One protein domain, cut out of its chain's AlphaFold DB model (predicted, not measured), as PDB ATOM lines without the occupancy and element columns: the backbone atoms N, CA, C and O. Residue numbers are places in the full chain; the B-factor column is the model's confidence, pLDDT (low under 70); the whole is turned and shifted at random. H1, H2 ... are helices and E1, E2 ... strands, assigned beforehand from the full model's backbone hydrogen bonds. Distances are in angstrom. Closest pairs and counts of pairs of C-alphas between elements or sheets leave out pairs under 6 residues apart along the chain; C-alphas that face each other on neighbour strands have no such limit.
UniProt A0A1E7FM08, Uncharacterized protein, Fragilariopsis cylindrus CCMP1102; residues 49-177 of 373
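What this domain is: This is residues 49 to 177 of the 373 residues of an uncharacterized protein of Fragilariopsis cylindrus CCMP1102 (UniProt A0A1E7FM08). Two twisted sheets of five strands each lie face to face as a sandwich, their strands running nearly along each other, with one short helix, H1, at one end where it grazes both sheets. The chain passes back and forth between the two layers, and E5 and E6 form a hairpin at one edge of the second. The printed part has 129 residues, with ten named strands and one named helix in the order E1 E2 E3 E4 E5 E6 H1 E7 E8 E9 E10; the class is mostly strand. Both sheets are mixed, one in the order E1 E4 E7 E3 E9, the other E5 E6 E2 E8 E10. The whole is compact, with a radius of gyration of the C-alphas of 14.4 A and spans of 42 by 35 by 26 A.

How they stand to each other: Begin with E3, residues 77 to 87, an inner strand of the first sheet. E7, residues 139 to 146, is its parallel neighbour; look at N 84 and O 142, 2.8 A apart and within hydrogen-bond range. Beside E3 also runs edge strand E9, residues 161 to 164, parallel, with N 85 and O 163 at 2.8 A. E4, residues 99 to 103, is antiparallel to E7, with N 101 and O 143 at 2.8 A. Edge strand E1, residues 49 to 51, is antiparallel to E4, with N 51 and O 100 at 2.8 A. Now go to the second sheet, whose E2, residues 60 to 66, is near E7. E2 is parallel to E8, residues 153 to 157, with N 65 and O 155 at 2.9 A, and to E6, residues 121 to 129, with N 64 and O 125 at 2.9 A. The hairpin of E6 and E5, residues 108 to 116, is antiparallel, with N 111 and O 126 at 2.9 A; E10, residues 173 to 177, is parallel to E8, with N 156 and O 175 at 2.9 A. In the sandwich, two sheets face to face, the facing parts are 11.0 A centre to centre. H1, residues 131 to 134, only grazes each sheet, and is too short for any O i to N i+4 pair.

Where its parts are: Find C-alpha 49 at (96.170, 96.279, 78.795), where E1 begins. E3 starts at (111.176, 93.290, 94.538) and runs 31.0 A; E6 measures 25.1 A, E5 23.9 A and E7 23.5 A. E10 ends at C-alpha 177, (114.492, 75.647, 84.741).

The domain as a whole: The C-alphas farthest apart are those of Gly 75 and Gly 93, 46.8 A. The printed part has no cut, and its long link joins E3 to E4. The mean pLDDT of the printed part is 83.4; look for values under 70 at residues 69 to 76, 89 to 96 and 115 to 121.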
ATOM      1  N   THR A  49      95.887  95.202  79.746       93.69
ATOM      2  CA  THR A  49      96.170  96.279  78.795       93.69
ATOM      3  C   THR A  49      97.156  95.779  77.743       93.69
ATOM      4  O   THR A  49      98.238  95.321  78.130       93.69
ATOM      5  N   PRO A  50      96.817  95.866  76.443       93.12
ATOM      6  CA  PRO A  50      97.723  95.500  75.363       93.12
ATOM      7  C   PRO A  50      99.019  96.316  75.372       93.12
ATOM      8  O   PRO A  50      99.010  97.516  75.651       93.12
ATOM      9  N   ILE A  51     100.121  95.656  75.028       92.75
ATOM     10  CA  ILE A  51     101.414  96.265  74.721       92.75
ATOM     11  C   ILE A  51     101.542  96.339  73.201       92.75
ATOM     12  O   ILE A  51     101.314  95.350  72.506       92.75
ATOM     13  N   ASP A  52     101.934  97.506  72.694       89.06
ATOM     14  CA  ASP A  52     102.260  97.666  71.281       89.06
ATOM     15  C   ASP A  52     103.590  96.968  70.965       89.06
ATOM     16  O   ASP A  52     104.621  97.239  71.590       89.06
ATOM     17  N   LEU A  53     103.553  96.029  70.023       87.19
ATOM     18  CA  LEU A  53     104.701  95.219  69.635       87.19
ATOM     19  C   LEU A  53     105.358  95.826  68.397       87.19
ATOM     20  O   LEU A  53     105.059  95.427  67.273       87.19
ATOM     21  N   ASP A  54     106.311  96.735  68.605       86.25
ATOM     22  CA  ASP A  54     107.150  97.294  67.532       86.25
ATOM     23  C   ASP A  54     108.288  96.325  67.142       86.25
ATOM     24  O   ASP A  54     109.479  96.631  67.218       86.25
ATOM     25  N   ILE A  55     107.920  95.085  66.806       85.25
ATOM     26  CA  ILE A  55     108.842  94.032  66.366       85.25
ATOM     27  C   ILE A  55     108.277  93.303  65.149       85.25
ATOM     28  O   ILE A  55     107.072  93.105  65.027       85.25
ATOM     29  N   ASP A  56     109.157  92.842  64.257       84.31
ATOM     30  CA  ASP A  56     108.761  91.931  63.181       84.31
ATOM     31  C   ASP A  56     108.349  90.584  63.775       84.31
ATOM     32  O   ASP A  56     109.179  89.785  64.223       84.31
ATOM     33  N   GLN A  57     107.039  90.362  63.779       85.81
ATOM     34  CA  GLN A  57     106.432  89.191  64.377       85.81
ATOM     35  C   GLN A  57     106.546  87.967  63.478       85.81
ATOM     36  O   GLN A  57     106.378  86.880  64.006       85.81
ATOM     37  N   SER A  58     106.818  88.090  62.172       83.12
ATOM     38  CA  SER A  58     106.683  86.997  61.185       83.12
ATOM     39  C   SER A  58     107.584  85.789  61.452       83.12
ATOM     40  O   SER A  58     107.229  84.659  61.122       83.12
ATOM     41  N   ILE A  59     108.714  86.017  62.116       82.94
ATOM     42  CA  ILE A  59     109.686  84.975  62.447       82.94
ATOM     43  C   ILE A  59     109.581  84.470  63.890       82.94
ATOM     44  O   ILE A  59     110.335  83.583  64.290       82.94
ATOM     45  N   ILE A  60     108.696  85.061  64.700       87.50
ATOM     46  CA  ILE A  60     108.545  84.676  66.101       87.50
ATOM     47  C   ILE A  60     107.799  83.344  66.169       87.50
ATOM     48  O   ILE A  60     106.655  83.228  65.727       87.50
ATOM     49  N   ASN A  61     108.469  82.334  66.703       89.81
ATOM     50  CA  ASN A  61     107.952  80.978  66.879       89.81
ATOM     51  C   ASN A  61     108.353  80.376  68.240       89.81
ATOM     52  O   ASN A  61     108.008  79.231  68.534       89.81
ATOM     53  N   GLY A  62     109.043  81.148  69.084       92.38
ATOM     54  CA  GLY A  62     109.362  80.792  70.460       92.38
ATOM     55  C   GLY A  62     108.987  81.883  71.463       92.38
ATOM     56  O   GLY A  62     108.951  83.068  71.128       92.38
ATOM     57  N   ILE A  63     108.730  81.479  72.704       93.81
ATOM     58  CA  ILE A  63     108.584  82.372  73.860       93.81
ATOM     59  C   ILE A  63     109.650  81.997  74.889       93.81
ATOM     60  O   ILE A  63     109.791  80.822  75.236       93.81
ATOM     61  N   ILE A  64     110.372  83.002  75.382       92.44
ATOM     62  CA  ILE A  64     111.318  82.869  76.488       92.44
ATOM     63  C   ILE A  64     110.835  83.761  77.624       92.44
ATOM     64  O   ILE A  64     110.702  84.975  77.471       92.44
ATOM     65  N   ILE A  65     110.573  83.140  78.768       91.06
ATOM     66  CA  ILE A  65     110.230  83.819  80.013       91.06
ATOM     67  C   ILE A  65     111.446  83.671  80.922       91.06
ATOM     68  O   ILE A  65     111.528  82.738  81.714       91.06
ATOM     69  N   ASP A  66     112.409  84.572  80.743       86.75
ATOM     70  CA  ASP A  66     113.621  84.678  81.556       86.75
ATOM     71  C   ASP A  66     113.631  86.038  82.252       86.75
ATOM     72  O   ASP A  66     114.332  86.983  81.896       86.75
ATOM     73  N   LEU A  67     112.761  86.146  83.249       78.62
ATOM     74  CA  LEU A  67     112.586  87.357  84.036       78.62
ATOM     75  C   LEU A  67     113.494  87.334  85.265       78.62
ATOM     76  O   LEU A  67     113.060  87.601  86.393       78.62
ATOM     77  N   ASN A  68     114.755  86.979  85.026       72.06
ATOM     78  CA  ASN A  68     115.800  87.008  86.026       72.06
ATOM     79  C   ASN A  68     116.028  88.422  86.560       72.06
ATOM     80  O   ASN A  68     115.925  89.433  85.864       72.06
ATOM     81  N   CYS A  69     116.367  88.476  87.839       65.88
ATOM     82  CA  CYS A  69     116.631  89.714  88.551       65.88
ATOM     83  C   CYS A  69     118.003  90.324  88.255       65.88
ATOM     84  O   CYS A  69     118.320  91.364  88.820       65.88
ATOM     85  N   ASP A  70     118.821  89.699  87.409       61.06
ATOM     86  CA  ASP A  70     120.227  90.073  87.208       61.06
ATOM     87  C   ASP A  70     120.411  91.527  86.751       61.06
ATOM     88  O   ASP A  70     121.496  92.092  86.880       61.06
ATOM     89  N   TRP A  71     119.366  92.131  86.178       56.44
ATOM     90  CA  TRP A  71     119.393  93.497  85.646       56.44
ATOM     91  C   TRP A  71     118.638  94.478  86.550       56.44
ATOM     92  O   TRP A  71     118.507  95.657  86.219       56.44
ATOM     93  N   LEU A  72     118.120  93.986  87.676       60.69
ATOM     94  CA  LEU A  72     117.534  94.775  88.744       60.69
ATOM     95  C   LEU A  72     118.585  94.987  89.835       60.69
ATOM     96  O   LEU A  72     119.431  94.128  90.082       60.69
ATOM     97  N   ASP A  73     118.520  96.126  90.520       63.59
ATOM     98  CA  ASP A  73     119.388  96.369  91.669       63.59
ATOM     99  C   ASP A  73     119.163  95.275  92.725       63.59
ATOM    100  O   ASP A  73     118.019  94.900  93.007       63.59
ATOM    101  N   ALA A  74     120.237  94.755  93.325       60.97
ATOM    102  CA  ALA A  74     120.134  93.756  94.386       60.97
ATOM    103  C   ALA A  74     119.205  94.258  95.511       60.97
ATOM    104  O   ALA A  74     119.361  95.371  96.011       60.97
ATOM    105  N   GLY A  75     118.236  93.432  95.908       61.12
ATOM    106  CA  GLY A  75     117.169  93.786  96.847       61.12
ATOM    107  C   GLY A  75     115.887  94.314  96.192       61.12
ATOM    108  O   GLY A  75     114.909  94.538  96.905       61.12
ATOM    109  N   SER A  76     115.857  94.485  94.866       67.00
ATOM    110  CA  SER A  76     114.631  94.835  94.138       67.00
ATOM    111  C   SER A  76     113.560  93.772  94.334       67.00
ATOM    112  O   SER A  76     113.859  92.584  94.429       67.00
ATOM    113  N   SER A  77     112.303  94.195  94.384       71.69
ATOM    114  CA  SER A  77     111.176  93.290  94.538       71.69
ATOM    115  C   SER A  77     110.337  93.272  93.262       71.69
ATOM    116  O   SER A  77     109.972  94.342  92.777       71.69
ATOM    117  N   VAL A  78     110.032  92.094  92.721       76.12
ATOM    118  CA  VAL A  78     109.178  91.930  91.529       76.12
ATOM    119  C   VAL A  78     107.861  91.256  91.904       76.12
ATOM    120  O   VAL A  78     107.823  90.487  92.868       76.12
ATOM    121  N   PRO A  79     106.764  91.539  91.191       82.69
ATOM    122  CA  PRO A  79     105.463  90.993  91.530       82.69
ATOM    123  C   PRO A  79     105.423  89.510  91.194       82.69
ATOM    124  O   PRO A  79     105.879  89.096  90.124       82.69
ATOM    125  N   ASN A  80     104.786  88.718  92.052       81.19
ATOM    126  CA  ASN A  80     104.391  87.385  91.633       81.19
ATOM    127  C   ASN A  80     103.424  87.487  90.443       81.19
ATOM    128  O   ASN A  80     102.409  88.188  90.509       81.19
ATOM    129  N   THR A  81     103.775  86.817  89.352       84.69
ATOM    130  CA  THR A  81     103.126  86.999  88.056       84.69
ATOM    131  C   THR A  81     102.891  85.657  87.392       84.69
ATOM    132  O   THR A  81     103.806  84.843  87.281       84.69
ATOM    133  N   THR A  82     101.667  85.450  86.916       88.06
ATOM    134  CA  THR A  82     101.308  84.286  86.103       88.06
ATOM    135  C   THR A  82     101.320  84.662  84.627       88.06
ATOM    136  O   THR A  82     100.772  85.699  84.235       88.06
ATOM    137  N   PHE A  83     101.916  83.808  83.799       92.62
ATOM    138  CA  PHE A  83     101.903  83.942  82.343       92.62
ATOM    139  C   PHE A  83     100.876  82.983  81.754       92.62
ATOM    140  O   PHE A  83     100.887  81.794  82.057       92.62
ATOM    141  N   THR A  84     100.012  83.479  80.879       93.50
ATOM    142  CA  THR A  84      99.058  82.659  80.132       93.50
ATOM    143  C   THR A  84      99.328  82.809  78.645       93.50
ATOM    144  O   THR A  84      99.177  83.892  78.084       93.50
ATOM    145  N   ILE A  85      99.722  81.714  78.008       94.69
ATOM    146  CA  ILE A  85      99.970  81.611  76.573       94.69
ATOM    147  C   ILE A  85      98.758  80.917  75.956       94.69
ATOM    148  O   ILE A  85      98.408  79.808  76.363       94.69
ATOM    149  N   PHE A  86      98.099  81.561  74.997       92.06
ATOM    150  CA  PHE A  86      96.869  81.047  74.397       92.06
ATOM    151  C   PHE A  86      96.866  81.224  72.874       92.06
ATOM    152  O   PHE A  86      97.507  82.147  72.360       92.06
ATOM    153  N   PRO A  87      96.157  80.357  72.133       89.75
ATOM    154  CA  PRO A  87      95.979  80.540  70.703       89.75
ATOM    155  C   PRO A  87      95.232  81.845  70.415       89.75
ATOM    156  O   PRO A  87      94.118  82.050  70.895       89.75
ATOM    157  N   SER A  88      95.823  82.740  69.630       88.00
ATOM    158  CA  SER A  88      95.118  83.924  69.136       88.00
ATOM    159  C   SER A  88      94.243  83.526  67.941       88.00
ATOM    160  O   SER A  88      94.769  83.102  66.908       88.00
ATOM    161  N   ASN A  89      92.921  83.661  68.063       69.31
ATOM    162  CA  ASN A  89      92.004  83.465  66.938       69.31
ATOM    163  C   ASN A  89      92.173  84.600  65.921       69.31
ATOM    164  O   ASN A  89      92.146  85.767  66.303       69.31
ATOM    165  N   ASN A  90      92.239  84.263  64.633       56.25
ATOM    166  CA  ASN A  90      92.024  85.226  63.549       56.25
ATOM    167  C   ASN A  90      90.730  84.861  62.819       56.25
ATOM    168  O   ASN A  90      90.765  84.344  61.705       56.25
ATOM    169  N   ASP A  91      89.582  85.111  63.445       52.72
ATOM    170  CA  ASP A  91      88.286  84.904  62.785       52.72
ATOM    171  C   ASP A  91      87.923  86.043  61.811       52.72
ATOM    172  O   ASP A  91      86.933  85.947  61.088       52.72
ATOM    173  N   ASP A  92      88.711  87.123  61.747       52.28
ATOM    174  CA  ASP A  92      88.382  88.326  60.969       52.28
ATOM    175  C   ASP A  92      89.313  88.607  59.774       52.28
ATOM    176  O   ASP A  92      89.146  89.607  59.073       52.28
ATOM    177  N   GLY A  93      90.283  87.729  59.503       50.22
ATOM    178  CA  GLY A  93      91.225  87.907  58.395       50.22
ATOM    179  C   GLY A  93      92.210  89.071  58.574       50.22
ATOM    180  O   GLY A  93      92.930  89.387  57.624       50.22
ATOM    181  N   SER A  94      92.296  89.681  59.764       50.47
ATOM    182  CA  SER A  94      93.214  90.787  60.078       50.47
ATOM    183  C   SER A  94      94.583  90.330  60.613       50.47
ATOM    184  O   SER A  94      95.213  90.992  61.425       50.47
ATOM    185  N   GLY A  95      95.107  89.230  60.071       53.44
ATOM    186  CA  GLY A  95      96.510  88.838  60.235       53.44
ATOM    187  C   GLY A  95      96.845  88.122  61.548       53.44
ATOM    188  O   GLY A  95      96.470  88.537  62.635       53.44
ATOM    189  N   SER A  96      97.618  87.043  61.408       68.44
ATOM    190  CA  SER A  96      98.146  86.170  62.459       68.44
ATOM    191  C   SER A  96      99.181  86.844  63.357       68.44
ATOM    192  O   SER A  96     100.361  86.471  63.358       68.44
ATOM    193  N   ASN A  97      98.728  87.843  64.107       86.12
ATOM    194  CA  ASN A  97      99.571  88.656  64.964       86.12
ATOM    195  C   ASN A  97      99.644  88.079  66.376       86.12
ATOM    196  O   ASN A  97      98.686  87.535  66.919       86.12
ATOM    197  N   ILE A  98     100.824  88.216  66.960       91.62
ATOM    198  CA  ILE A  98     101.089  87.969  68.365       91.62
ATOM    199  C   ILE A  98     100.538  89.155  69.154       91.62
ATOM    200  O   ILE A  98     100.749  90.310  68.780       91.62
ATOM    201  N   THR A  99      99.859  88.874  70.260       92.94
ATOM    202  CA  THR A  99      99.408  89.890  71.213       92.94
ATOM    203  C   THR A  99     100.080  89.662  72.556       92.94
ATOM    204  O   THR A  99     100.301  88.526  72.973       92.94
ATOM    205  N   VAL A 100     100.423  90.749  73.242       94.75
ATOM    206  CA  VAL A 100     100.885  90.703  74.630       94.75
ATOM    207  C   VAL A 100     100.071  91.706  75.420       94.75
ATOM    208  O   VAL A 100      99.978  92.869  75.039       94.75
ATOM    209  N   GLU A 101      99.486  91.265  76.523       94.12
ATOM    210  CA  GLU A 101      98.690  92.102  77.406       94.12
ATOM    211  C   GLU A 101      99.159  91.915  78.846       94.12
ATOM    212  O   GLU A 101      99.573  90.827  79.250       94.12
ATOM    213  N   THR A 102      99.101  92.984  79.634       94.62
ATOM    214  CA  THR A 102      99.607  92.981  81.011       94.62
ATOM    215  C   THR A 102      98.615  93.580  81.987       94.62
ATOM    216  O   THR A 102      97.875  94.509  81.655       94.62
ATOM    217  N   SER A 103      98.611  93.052  83.207       91.88
ATOM    218  CA  SER A 103      97.941  93.657  84.353       91.88
ATOM    219  C   SER A 103      98.898  93.619  85.552       91.88
ATOM    220  O   SER A 103      99.324  92.526  85.911       91.88
ATOM    221  N   PRO A 104      99.280  94.755  86.167       92.12
ATOM    222  CA  PRO A 104      98.943  96.122  85.762       92.12
ATOM    223  C   PRO A 104      99.512  96.491  84.373       92.12
ATOM    224  O   PRO A 104     100.364  95.777  83.845       92.12
ATOM    225  N   PRO A 105      99.052  97.595  83.758       94.06
ATOM    226  CA  PRO A 105      99.529  98.016  82.443       94.06
ATOM    227  C   PRO A 105     101.047  98.235  82.410       94.06
ATOM    228  O   PRO A 105     101.604  98.852  83.318       94.06
ATOM    229  N   ASN A 106     101.696  97.802  81.327       92.94
ATOM    230  CA  ASN A 106     103.144  97.911  81.106       92.94
ATOM    231  C   ASN A 106     103.993  97.198  82.170       92.94
ATOM    232  O   ASN A 106     105.104  97.643  82.452       92.94
ATOM    233  N   LEU A 107     103.483  96.113  82.764       93.19
ATOM    234  CA  LEU A 107     104.206  95.313  83.762       93.19
ATOM    235  C   LEU A 107     105.560  94.802  83.250       93.19
ATOM    236  O   LEU A 107     106.555  94.779  83.979       93.19
ATOM    237  N   ILE A 108     105.582  94.405  81.982       93.50
ATOM    238  CA  ILE A 108     106.767  93.948  81.270       93.50
ATOM    239  C   ILE A 108     107.014  94.827  80.045       93.50
ATOM    240  O   ILE A 108     106.126  95.534  79.567       93.50
ATOM    241  N   THR A 109     108.231  94.757  79.528       91.38
ATOM    242  CA  THR A 109     108.582  95.197  78.182       91.38
ATOM    243  C   THR A 109     108.870  93.970  77.328       91.38
ATOM    244  O   THR A 109     109.293  92.931  77.838       91.38
ATOM    245  N   VAL A 110     108.602  94.083  76.032       91.94
ATOM    246  CA  VAL A 110     108.735  92.982  75.082       91.94
ATOM    247  C   VAL A 110     109.804  93.346  74.073       91.94
ATOM    248  O   VAL A 110     109.803  94.453  73.532       91.94
ATOM    249  N   ARG A 111     110.711  92.414  73.798       89.75
ATOM    250  CA  ARG A 111     111.694  92.559  72.726       89.75
ATOM    251  C   ARG A 111     111.809  91.272  71.926       89.75
ATOM    252  O   ARG A 111     111.442  90.190  72.374       89.75
ATOM    253  N   ARG A 112     112.359  91.400  70.726       87.81
ATOM    254  CA  ARG A 112     112.754  90.254  69.913       87.81
ATOM    255  C   ARG A 112     114.155  89.815  70.316       87.81
ATOM    256  O   ARG A 112     115.074  90.634  70.340       87.81
ATOM    257  N   SER A 113     114.320  88.519  70.539       84.81
ATOM    258  CA  SER A 113     115.627  87.881  70.654       84.81
ATOM    259  C   SER A 113     115.798  86.841  69.552       84.81
ATOM    260  O   SER A 113     114.869  86.099  69.224       84.81
ATOM    261  N   LEU A 114     116.985  86.800  68.954       79.00
ATOM    262  CA  LEU A 114     117.393  85.723  68.062       79.00
ATOM    263  C   LEU A 114     118.292  84.799  68.869       79.00
ATOM    264  O   LEU A 114     119.426  85.157  69.186       79.00
ATOM    265  N   LEU A 115     117.784  83.617  69.203       68.88
ATOM    266  CA  LEU A 115     118.649  82.548  69.672       68.88
ATOM    267  C   LEU A 115     118.993  81.687  68.468       68.88
ATOM    268  O   LEU A 115     118.102  81.151  67.809       68.88
ATOM    269  N   TYR A 116     120.289  81.532  68.209       55.38
ATOM    270  CA  TYR A 116     120.761  80.489  67.312       55.38
ATOM    271  C   TYR A 116     120.483  79.139  67.979       55.38
ATOM    272  O   TYR A 116     121.193  78.721  68.894       55.38
ATOM    273  N   GLY A 117     119.387  78.499  67.568       54.97
ATOM    274  CA  GLY A 117     119.157  77.083  67.821       54.97
ATOM    275  C   GLY A 117     120.072  76.239  66.936       54.97
ATOM    276  O   GLY A 117     120.634  76.736  65.963       54.97
ATOM    277  N   TYR A 118     120.214  74.956  67.270       46.62
ATOM    278  CA  TYR A 118     121.123  74.050  66.567       46.62
ATOM    279  C   TYR A 118     120.810  73.863  65.072       46.62
ATOM    280  O   TYR A 118     121.726  73.483  64.356       46.62
ATOM    281  N   ASP A 119     119.603  74.194  64.585       48.72
ATOM    282  CA  ASP A 119     119.223  73.914  63.190       48.72
ATOM    283  C   ASP A 119     118.396  75.002  62.457       48.72
ATOM    284  O   ASP A 119     118.299  74.934  61.237       48.72
ATOM    285  N   GLU A 120     117.846  76.039  63.116       61.47
ATOM    286  CA  GLU A 120     117.088  77.124  62.445       61.47
ATOM    287  C   GLU A 120     117.179  78.466  63.201       61.47
ATOM    288  O   GLU A 120     117.360  78.500  64.423       61.47
ATOM    289  N   GLU A 121     117.014  79.587  62.484       66.19
ATOM    290  CA  GLU A 121     116.780  80.899  63.102       66.19
ATOM    291  C   GLU A 121     115.401  80.907  63.775       66.19
ATOM    292  O   GLU A 121     114.360  81.030  63.129       66.19
ATOM    293  N   ILE A 122     115.394  80.765  65.099       70.69
ATOM    294  CA  ILE A 122     114.186  80.832  65.923       70.69
ATOM    295  C   ILE A 122     114.067  82.264  66.447       70.69
ATOM    296  O   ILE A 122     114.874  82.712  67.269       70.69
ATOM    297  N   GLY A 123     113.054  82.989  65.972       85.94
ATOM    298  CA  GLY A 123     112.660  84.261  66.562       85.94
ATOM    299  C   GLY A 123     111.942  84.013  67.885       85.94
ATOM    300  O   GLY A 123     110.941  83.296  67.926       85.94
ATOM    301  N   ASN A 124     112.436  84.609  68.967       90.62
ATOM    302  CA  ASN A 124     111.832  84.480  70.287       90.62
ATOM    303  C   ASN A 124     111.255  85.812  70.757       90.62
ATOM    304  O   ASN A 124     111.874  86.870  70.590       90.62
ATOM    305  N   LEU A 125     110.085  85.727  71.382       91.94
ATOM    306  CA  LEU A 125     109.561  86.771  72.246       91.94
ATOM    307  C   LEU A 125     110.318  86.700  73.576       91.94
ATOM    308  O   LEU A 125     110.246  85.682  74.261       91.94
ATOM    309  N   ASP A 126     111.056  87.754  73.905       89.56
ATOM    310  CA  ASP A 126     111.810  87.879  75.151       89.56
ATOM    311  C   ASP A 126     111.157  88.959  76.023       89.56
ATOM    312  O   ASP A 126     110.857  90.063  75.546       89.56
ATOM    313  N   LEU A 127     110.872  88.614  77.277       90.94
ATOM    314  CA  LEU A 127     110.080  89.426  78.200       90.94
ATOM    315  C   LEU A 127     110.969  89.937  79.321       90.94
ATOM    316  O   LEU A 127     111.673  89.158  79.953       90.94
ATOM    317  N   LEU A 128     110.884  91.234  79.610       88.31
ATOM    318  CA  LEU A 128     111.688  91.893  80.638       88.31
ATOM    319  C   LEU A 128     110.808  92.649  81.618       88.31
ATOM    320  O   LEU A 128     109.818  93.252  81.208       88.31
ATOM    321  N   TRP A 129     111.201  92.728  82.886       89.81
ATOM    322  CA  TRP A 129     110.488  93.574  83.839       89.81
ATOM    323  C   TRP A 129     110.559  95.044  83.435       89.81
ATOM    324  O   TRP A 129     111.639  95.588  83.197       89.81
ATOM    325  N   ASN A 130     109.411  95.723  83.439       90.19
ATOM    326  CA  ASN A 130     109.410  97.175  83.496       90.19
ATOM    327  C   ASN A 130     109.657  97.588  84.947       90.19
ATOM    328  O   ASN A 130     108.736  97.560  85.760       90.19
ATOM    329  N   THR A 131     110.889  97.976  85.264       86.69
ATOM    330  CA  THR A 131     111.344  98.224  86.644       86.69
ATOM    331  C   THR A 131     110.492  99.244  87.402       86.69
ATOM    332  O   THR A 131     110.297  99.117  88.611       86.69
ATOM    333  N   ILE A 132     109.935 100.237  86.703       87.62
ATOM    334  CA  ILE A 132     109.086 101.275  87.299       87.62
ATOM    335  C   ILE A 132     107.749 100.679  87.744       87.62
ATOM    336  O   ILE A 132     107.281 100.955  88.846       87.62
ATOM    337  N   VAL A 133     107.131  99.857  86.895       89.25
ATOM    338  CA  VAL A 133     105.825  99.258  87.191       89.25
ATOM    339  C   VAL A 133     105.988  98.082  88.153       89.25
ATOM    340  O   VAL A 133     105.301  98.026  89.173       89.25
ATOM    341  N   SER A 134     106.928  97.179  87.874       87.75
ATOM    342  CA  SER A 134     107.133  95.951  88.646       87.75
ATOM    343  C   SER A 134     107.535  96.227  90.097       87.75
ATOM    344  O   SER A 134     107.019  95.566  90.990       87.75
ATOM    345  N   SER A 135     108.353  97.250  90.366       84.50
ATOM    346  CA  SER A 135     108.771  97.592  91.739       84.50
ATOM    347  C   SER A 135     107.635  98.057  92.655       84.50
ATOM    348  O   SER A 135     107.792  98.061  93.875       84.50
ATOM    349  N   THR A 136     106.490  98.450  92.089       85.69
ATOM    350  CA  THR A 136     105.317  98.907  92.854       85.69
ATOM    351  C   THR A 136     104.162  97.909  92.840       85.69
ATOM    352  O   THR A 136     103.240  98.019  93.651       85.69
ATOM    353  N   ALA A 137     104.203  96.929  91.938       85.81
ATOM    354  CA  ALA A 137     103.186  95.902  91.821       85.81
ATOM    355  C   ALA A 137     103.408  94.798  92.867       85.81
ATOM    356  O   ALA A 137     104.517  94.312  93.069       85.81
ATOM    357  N   THR A 138     102.329  94.364  93.516       81.12
ATOM    358  CA  THR A 138     102.345  93.236  94.467       81.12
ATOM    359  C   THR A 138     101.883  91.921  93.843       81.12
ATOM    360  O   THR A 138     101.978  90.871  94.469       81.12
ATOM    361  N   SER A 139     101.311  91.990  92.646       84.12
ATOM    362  CA  SER A 139     100.898  90.861  91.822       84.12
ATOM    363  C   SER A 139     100.756  91.332  90.377       84.12
ATOM    364  O   SER A 139     100.645  92.537  90.117       84.12
ATOM    365  N   GLY A 140     100.744  90.389  89.444       86.25
ATOM    366  CA  GLY A 140     100.470  90.696  88.053       86.25
ATOM    367  C   GLY A 140     100.059  89.489  87.227       86.25
ATOM    368  O   GLY A 140     100.030  88.351  87.696       86.25
ATOM    369  N   GLY A 141      99.746  89.759  85.970       90.94
ATOM    370  CA  GLY A 141      99.467  88.759  84.959       90.94
ATOM    371  C   GLY A 141      99.976  89.225  83.606       90.94
ATOM    372  O   GLY A 141      99.930  90.419  83.284       90.94
ATOM    373  N   VAL A 142     100.421  88.267  82.800       93.19
ATOM    374  CA  VAL A 142     100.787  88.486  81.402       93.19
ATOM    375  C   VAL A 142     100.027  87.493  80.538       93.19
ATOM    376  O   VAL A 142     100.068  86.289  80.782       93.19
ATOM    377  N   ARG A 143      99.345  87.993  79.512       94.19
ATOM    378  CA  ARG A 143      98.620  87.192  78.526       94.19
ATOM    379  C   ARG A 143      99.312  87.327  77.177       94.19
ATOM    380  O   ARG A 143      99.563  88.441  76.731       94.19
ATOM    381  N   ILE A 144      99.642  86.202  76.550       95.06
ATOM    382  CA  ILE A 144     100.365  86.148  75.277       95.06
ATOM    383  C   ILE A 144      99.528  85.350  74.281       95.06
ATOM    384  O   ILE A 144      99.429  84.126  74.386       95.06
ATOM    385  N   GLY A 145      98.916  86.048  73.330       93.56
ATOM    386  CA  GLY A 145      98.223  85.431  72.207       93.56
ATOM    387  C   GLY A 145      99.222  85.104  71.104       93.56
ATOM    388  O   GLY A 145      99.936  85.994  70.650       93.56
ATOM    389  N   VAL A 146      99.285  83.847  70.664       92.44
ATOM    390  CA  VAL A 146     100.112  83.431  69.518       92.44
ATOM    391  C   VAL A 146      99.256  82.623  68.550       92.44
ATOM    392  O   VAL A 146      98.468  81.798  69.010       92.44
ATOM    393  N   PRO A 147      99.406  82.777  67.225       90.81
ATOM    394  CA  PRO A 147      98.671  81.939  66.286       90.81
ATOM    395  C   PRO A 147      98.946  80.451  66.529       90.81
ATOM    396  O   PRO A 147     100.093  80.046  66.748       90.81
ATOM    397  N   SER A 148      97.885  79.642  66.502       88.06
ATOM    398  CA  SER A 148      97.900  78.229  66.911       88.06
ATOM    399  C   SER A 148      98.965  77.386  66.208       88.06
ATOM    400  O   SER A 148      99.471  76.419  66.774       88.06
ATOM    401  N   ASP A 149      99.294  77.735  64.967       87.19
ATOM    402  CA  ASP A 149     100.228  77.035  64.087       87.19
ATOM    403  C   ASP A 149     101.670  77.559  64.152       87.19
ATOM    404  O   ASP A 149     102.559  77.018  63.497       87.19
ATOM    405  N   ARG A 150     101.928  78.605  64.944       88.31
ATOM    406  CA  ARG A 150     103.226  79.295  64.954       88.31
ATOM    407  C   ARG A 150     104.067  79.037  66.193       88.31
ATOM    408  O   ARG A 150     105.291  79.104  66.103       88.31
ATOM    409  N   LEU A 151     103.446  78.756  67.338       91.62
ATOM    410  CA  LEU A 151     104.190  78.482  68.565       91.62
ATOM    411  C   LEU A 151     104.869  77.110  68.473       91.62
ATOM    412  O   LEU A 151     104.202  76.080  68.532       91.62
ATOM    413  N   LYS A 152     106.197  77.109  68.346       90.69
ATOM    414  CA  LYS A 152     107.035  75.903  68.330       90.69
ATOM    415  C   LYS A 152     107.684  75.638  69.688       90.69
ATOM    416  O   LYS A 152     107.789  74.485  70.103       90.69
ATOM    417  N   ARG A 153     108.114  76.693  70.389       91.62
ATOM    418  CA  ARG A 153     108.967  76.584  71.580       91.62
ATOM    419  C   ARG A 153     108.483  77.442  72.747       91.62
ATOM    420  O   ARG A 153     108.189  78.619  72.561       91.62
ATOM    421  N   VAL A 154     108.517  76.889  73.957       94.75
ATOM    422  CA  VAL A 154     108.388  77.655  75.206       94.75
ATOM    423  C   VAL A 154     109.529  77.289  76.150       94.75
ATOM    424  O   VAL A 154     109.790  76.109  76.390       94.75
ATOM    425  N   LEU A 155     110.222  78.305  76.658       93.75
ATOM    426  CA  LEU A 155     111.266  78.192  77.672       93.75
ATOM    427  C   LEU A 155     110.910  79.095  78.855       93.75
ATOM    428  O   LEU A 155     110.688  80.290  78.663       93.75
ATOM    429  N   VAL A 156     110.871  78.532  80.059       92.38
ATOM    430  CA  VAL A 156     110.586  79.262  81.301       92.38
ATOM    431  C   VAL A 156     111.757  79.094  82.253       92.38
ATOM    432  O   VAL A 156     112.158  77.975  82.547       92.38
ATOM    433  N   ILE A 157     112.299  80.194  82.750       86.69
ATOM    434  CA  ILE A 157     113.459  80.195  83.640       86.69
ATOM    435  C   ILE A 157     113.080  80.979  84.897       86.69
ATOM    436  O   ILE A 157     112.361  81.974  84.812       86.69
ATOM    437  N   SER A 158     113.568  80.550  86.060       79.69
ATOM    438  CA  SER A 158     113.585  81.345  87.300       79.69
ATOM    439  C   SER A 158     112.252  81.539  88.019       79.69
ATOM    440  O   SER A 158     111.855  82.659  88.340       79.69
ATOM    441  N   GLY A 159     111.588  80.437  88.364       76.88
ATOM    442  CA  GLY A 159     110.533  80.454  89.387       76.88
ATOM    443  C   GLY A 159     109.164  80.980  88.950       76.88
ATOM    444  O   GLY A 159     108.266  81.078  89.786       76.88
ATOM    445  N   HIS A 160     108.974  81.316  87.672       83.31
ATOM    446  CA  HIS A 160     107.697  81.844  87.173       83.31
ATOM    447  C   HIS A 160     106.673  80.739  86.925       83.31
ATOM    448  O   HIS A 160     107.030  79.623  86.548       83.31
ATOM    449  N   SER A 161     105.392  81.072  87.103       88.69
ATOM    450  CA  SER A 161     104.271  80.178  86.794       88.69
ATOM    451  C   SER A 161     103.700  80.484  85.412       88.69
ATOM    452  O   SER A 161     103.325  81.623  85.122       88.69
ATOM    453  N   VAL A 162     103.621  79.465  84.561       92.00
ATOM    454  CA  VAL A 162     103.205  79.581  83.161       92.00
ATOM    455  C   VAL A 162     102.118  78.564  82.848       92.00
ATOM    456  O   VAL A 162     102.222  77.391  83.201       92.00
ATOM    457  N   GLN A 163     101.091  79.013  82.139       93.06
ATOM    458  CA  GLN A 163     100.013  78.191  81.616       93.06
ATOM    459  C   GLN A 163      99.978  78.296  80.090       93.06
ATOM    460  O   GLN A 163      99.864  79.394  79.549       93.06
ATOM    461  N   ILE A 164     100.026  77.160  79.402       93.31
ATOM    462  CA  ILE A 164      99.774  77.041  77.965       93.31
ATOM    463  C   ILE A 164      98.384  76.434  77.794       93.31
ATOM    464  O   ILE A 164      98.140  75.285  78.178       93.31
ATOM    465  N   VAL A 165      97.472  77.238  77.254       90.25
ATOM    466  CA  VAL A 165      96.093  76.842  76.960       90.25
ATOM    467  C   VAL A 165      96.070  75.959  75.714       90.25
ATOM    468  O   VAL A 165      96.853  76.161  74.786       90.25
ATOM    469  N   ASP A 166      95.155  74.991  75.701       87.69
ATOM    470  CA  ASP A 166      94.942  74.109  74.557       87.69
ATOM    471  C   ASP A 166      94.591  74.877  73.270       87.69
ATOM    472  O   ASP A 166      94.084  76.000  73.317       87.69
ATOM    473  N   GLY A 167      94.848  74.263  72.113       87.31
ATOM    474  CA  GLY A 167      94.561  74.825  70.787       87.31
ATOM    475  C   GLY A 167      95.801  75.081  69.922       87.31
ATOM    476  O   GLY A 167      95.672  75.358  68.729       87.31
ATOM    477  N   PHE A 168      97.012  74.954  70.470       89.31
ATOM    478  CA  PHE A 168      98.237  74.969  69.667       89.31
ATOM    479  C   PHE A 168      98.404  73.671  68.869       89.31
ATOM    480  O   PHE A 168      97.955  72.605  69.288       89.31
ATOM    481  N   THR A 169      99.064  73.762  67.713       87.56
ATOM    482  CA  THR A 169      99.223  72.630  66.781       87.56
ATOM    483  C   THR A 169     100.674  72.273  66.458       87.56
ATOM    484  O   THR A 169     100.909  71.207  65.902       87.56
ATOM    485  N   HIS A 170     101.648  73.122  66.813       87.94
ATOM    486  CA  HIS A 170     103.045  72.985  66.365       87.94
ATOM    487  C   HIS A 170     104.096  73.054  67.487       87.94
ATOM    488  O   HIS A 170     105.292  73.136  67.196       87.94
ATOM    489  N   ILE A 171     103.687  72.988  68.762       90.38
ATOM    490  CA  ILE A 171     104.640  72.976  69.879       90.38
ATOM    491  C   ILE A 171     105.478  71.699  69.800       90.38
ATOM    492  O   ILE A 171     104.953  70.586  69.817       90.38
ATOM    493  N   ASN A 172     106.796  71.864  69.739       89.94
ATOM    494  CA  ASN A 172     107.755  70.767  69.685       89.94
ATOM    495  C   ASN A 172     108.799  70.815  70.809       89.94
ATOM    496  O   ASN A 172     109.554  69.858  70.976       89.94
ATOM    497  N   TYR A 173     108.842  71.888  71.600       91.44
ATOM    498  CA  TYR A 173     109.771  71.998  72.717       91.44
ATOM    499  C   TYR A 173     109.173  72.780  73.883       91.44
ATOM    500  O   TYR A 173     108.845  73.962  73.746       91.44
ATOM    501  N   LEU A 174     109.110  72.129  75.042       95.25
ATOM    502  CA  LEU A 174     108.832  72.755  76.329       95.25
ATOM    503  C   LEU A 174     110.046  72.579  77.234       95.25
ATOM    504  O   LEU A 174     110.577  71.476  77.359       95.25
ATOM    505  N   SER A 175     110.484  73.649  77.879       95.31
ATOM    506  CA  SER A 175     111.535  73.559  78.882       95.31
ATOM    507  C   SER A 175     111.269  74.492  80.041       95.31
ATOM    508  O   SER A 175     110.848  75.634  79.831       95.31
ATOM    509  N   ILE A 176     111.522  73.994  81.245       94.38
ATOM    510  CA  ILE A 176     111.560  74.799  82.456       94.38
ATOM    511  C   ILE A 176     112.861  74.585  83.217       94.38
ATOM    512  O   ILE A 176     113.425  73.491  83.190       94.38
ATOM    513  N   ASP A 177     113.288  75.627  83.917       90.25
ATOM    514  CA  ASP A 177     114.492  75.647  84.741       90.25
ATOM    515  C   ASP A 177     114.230  76.415  86.052       90.25
ATOM    516  O   ASP A 177     113.384  77.319  86.118       90.25
TER     517      ASP A 177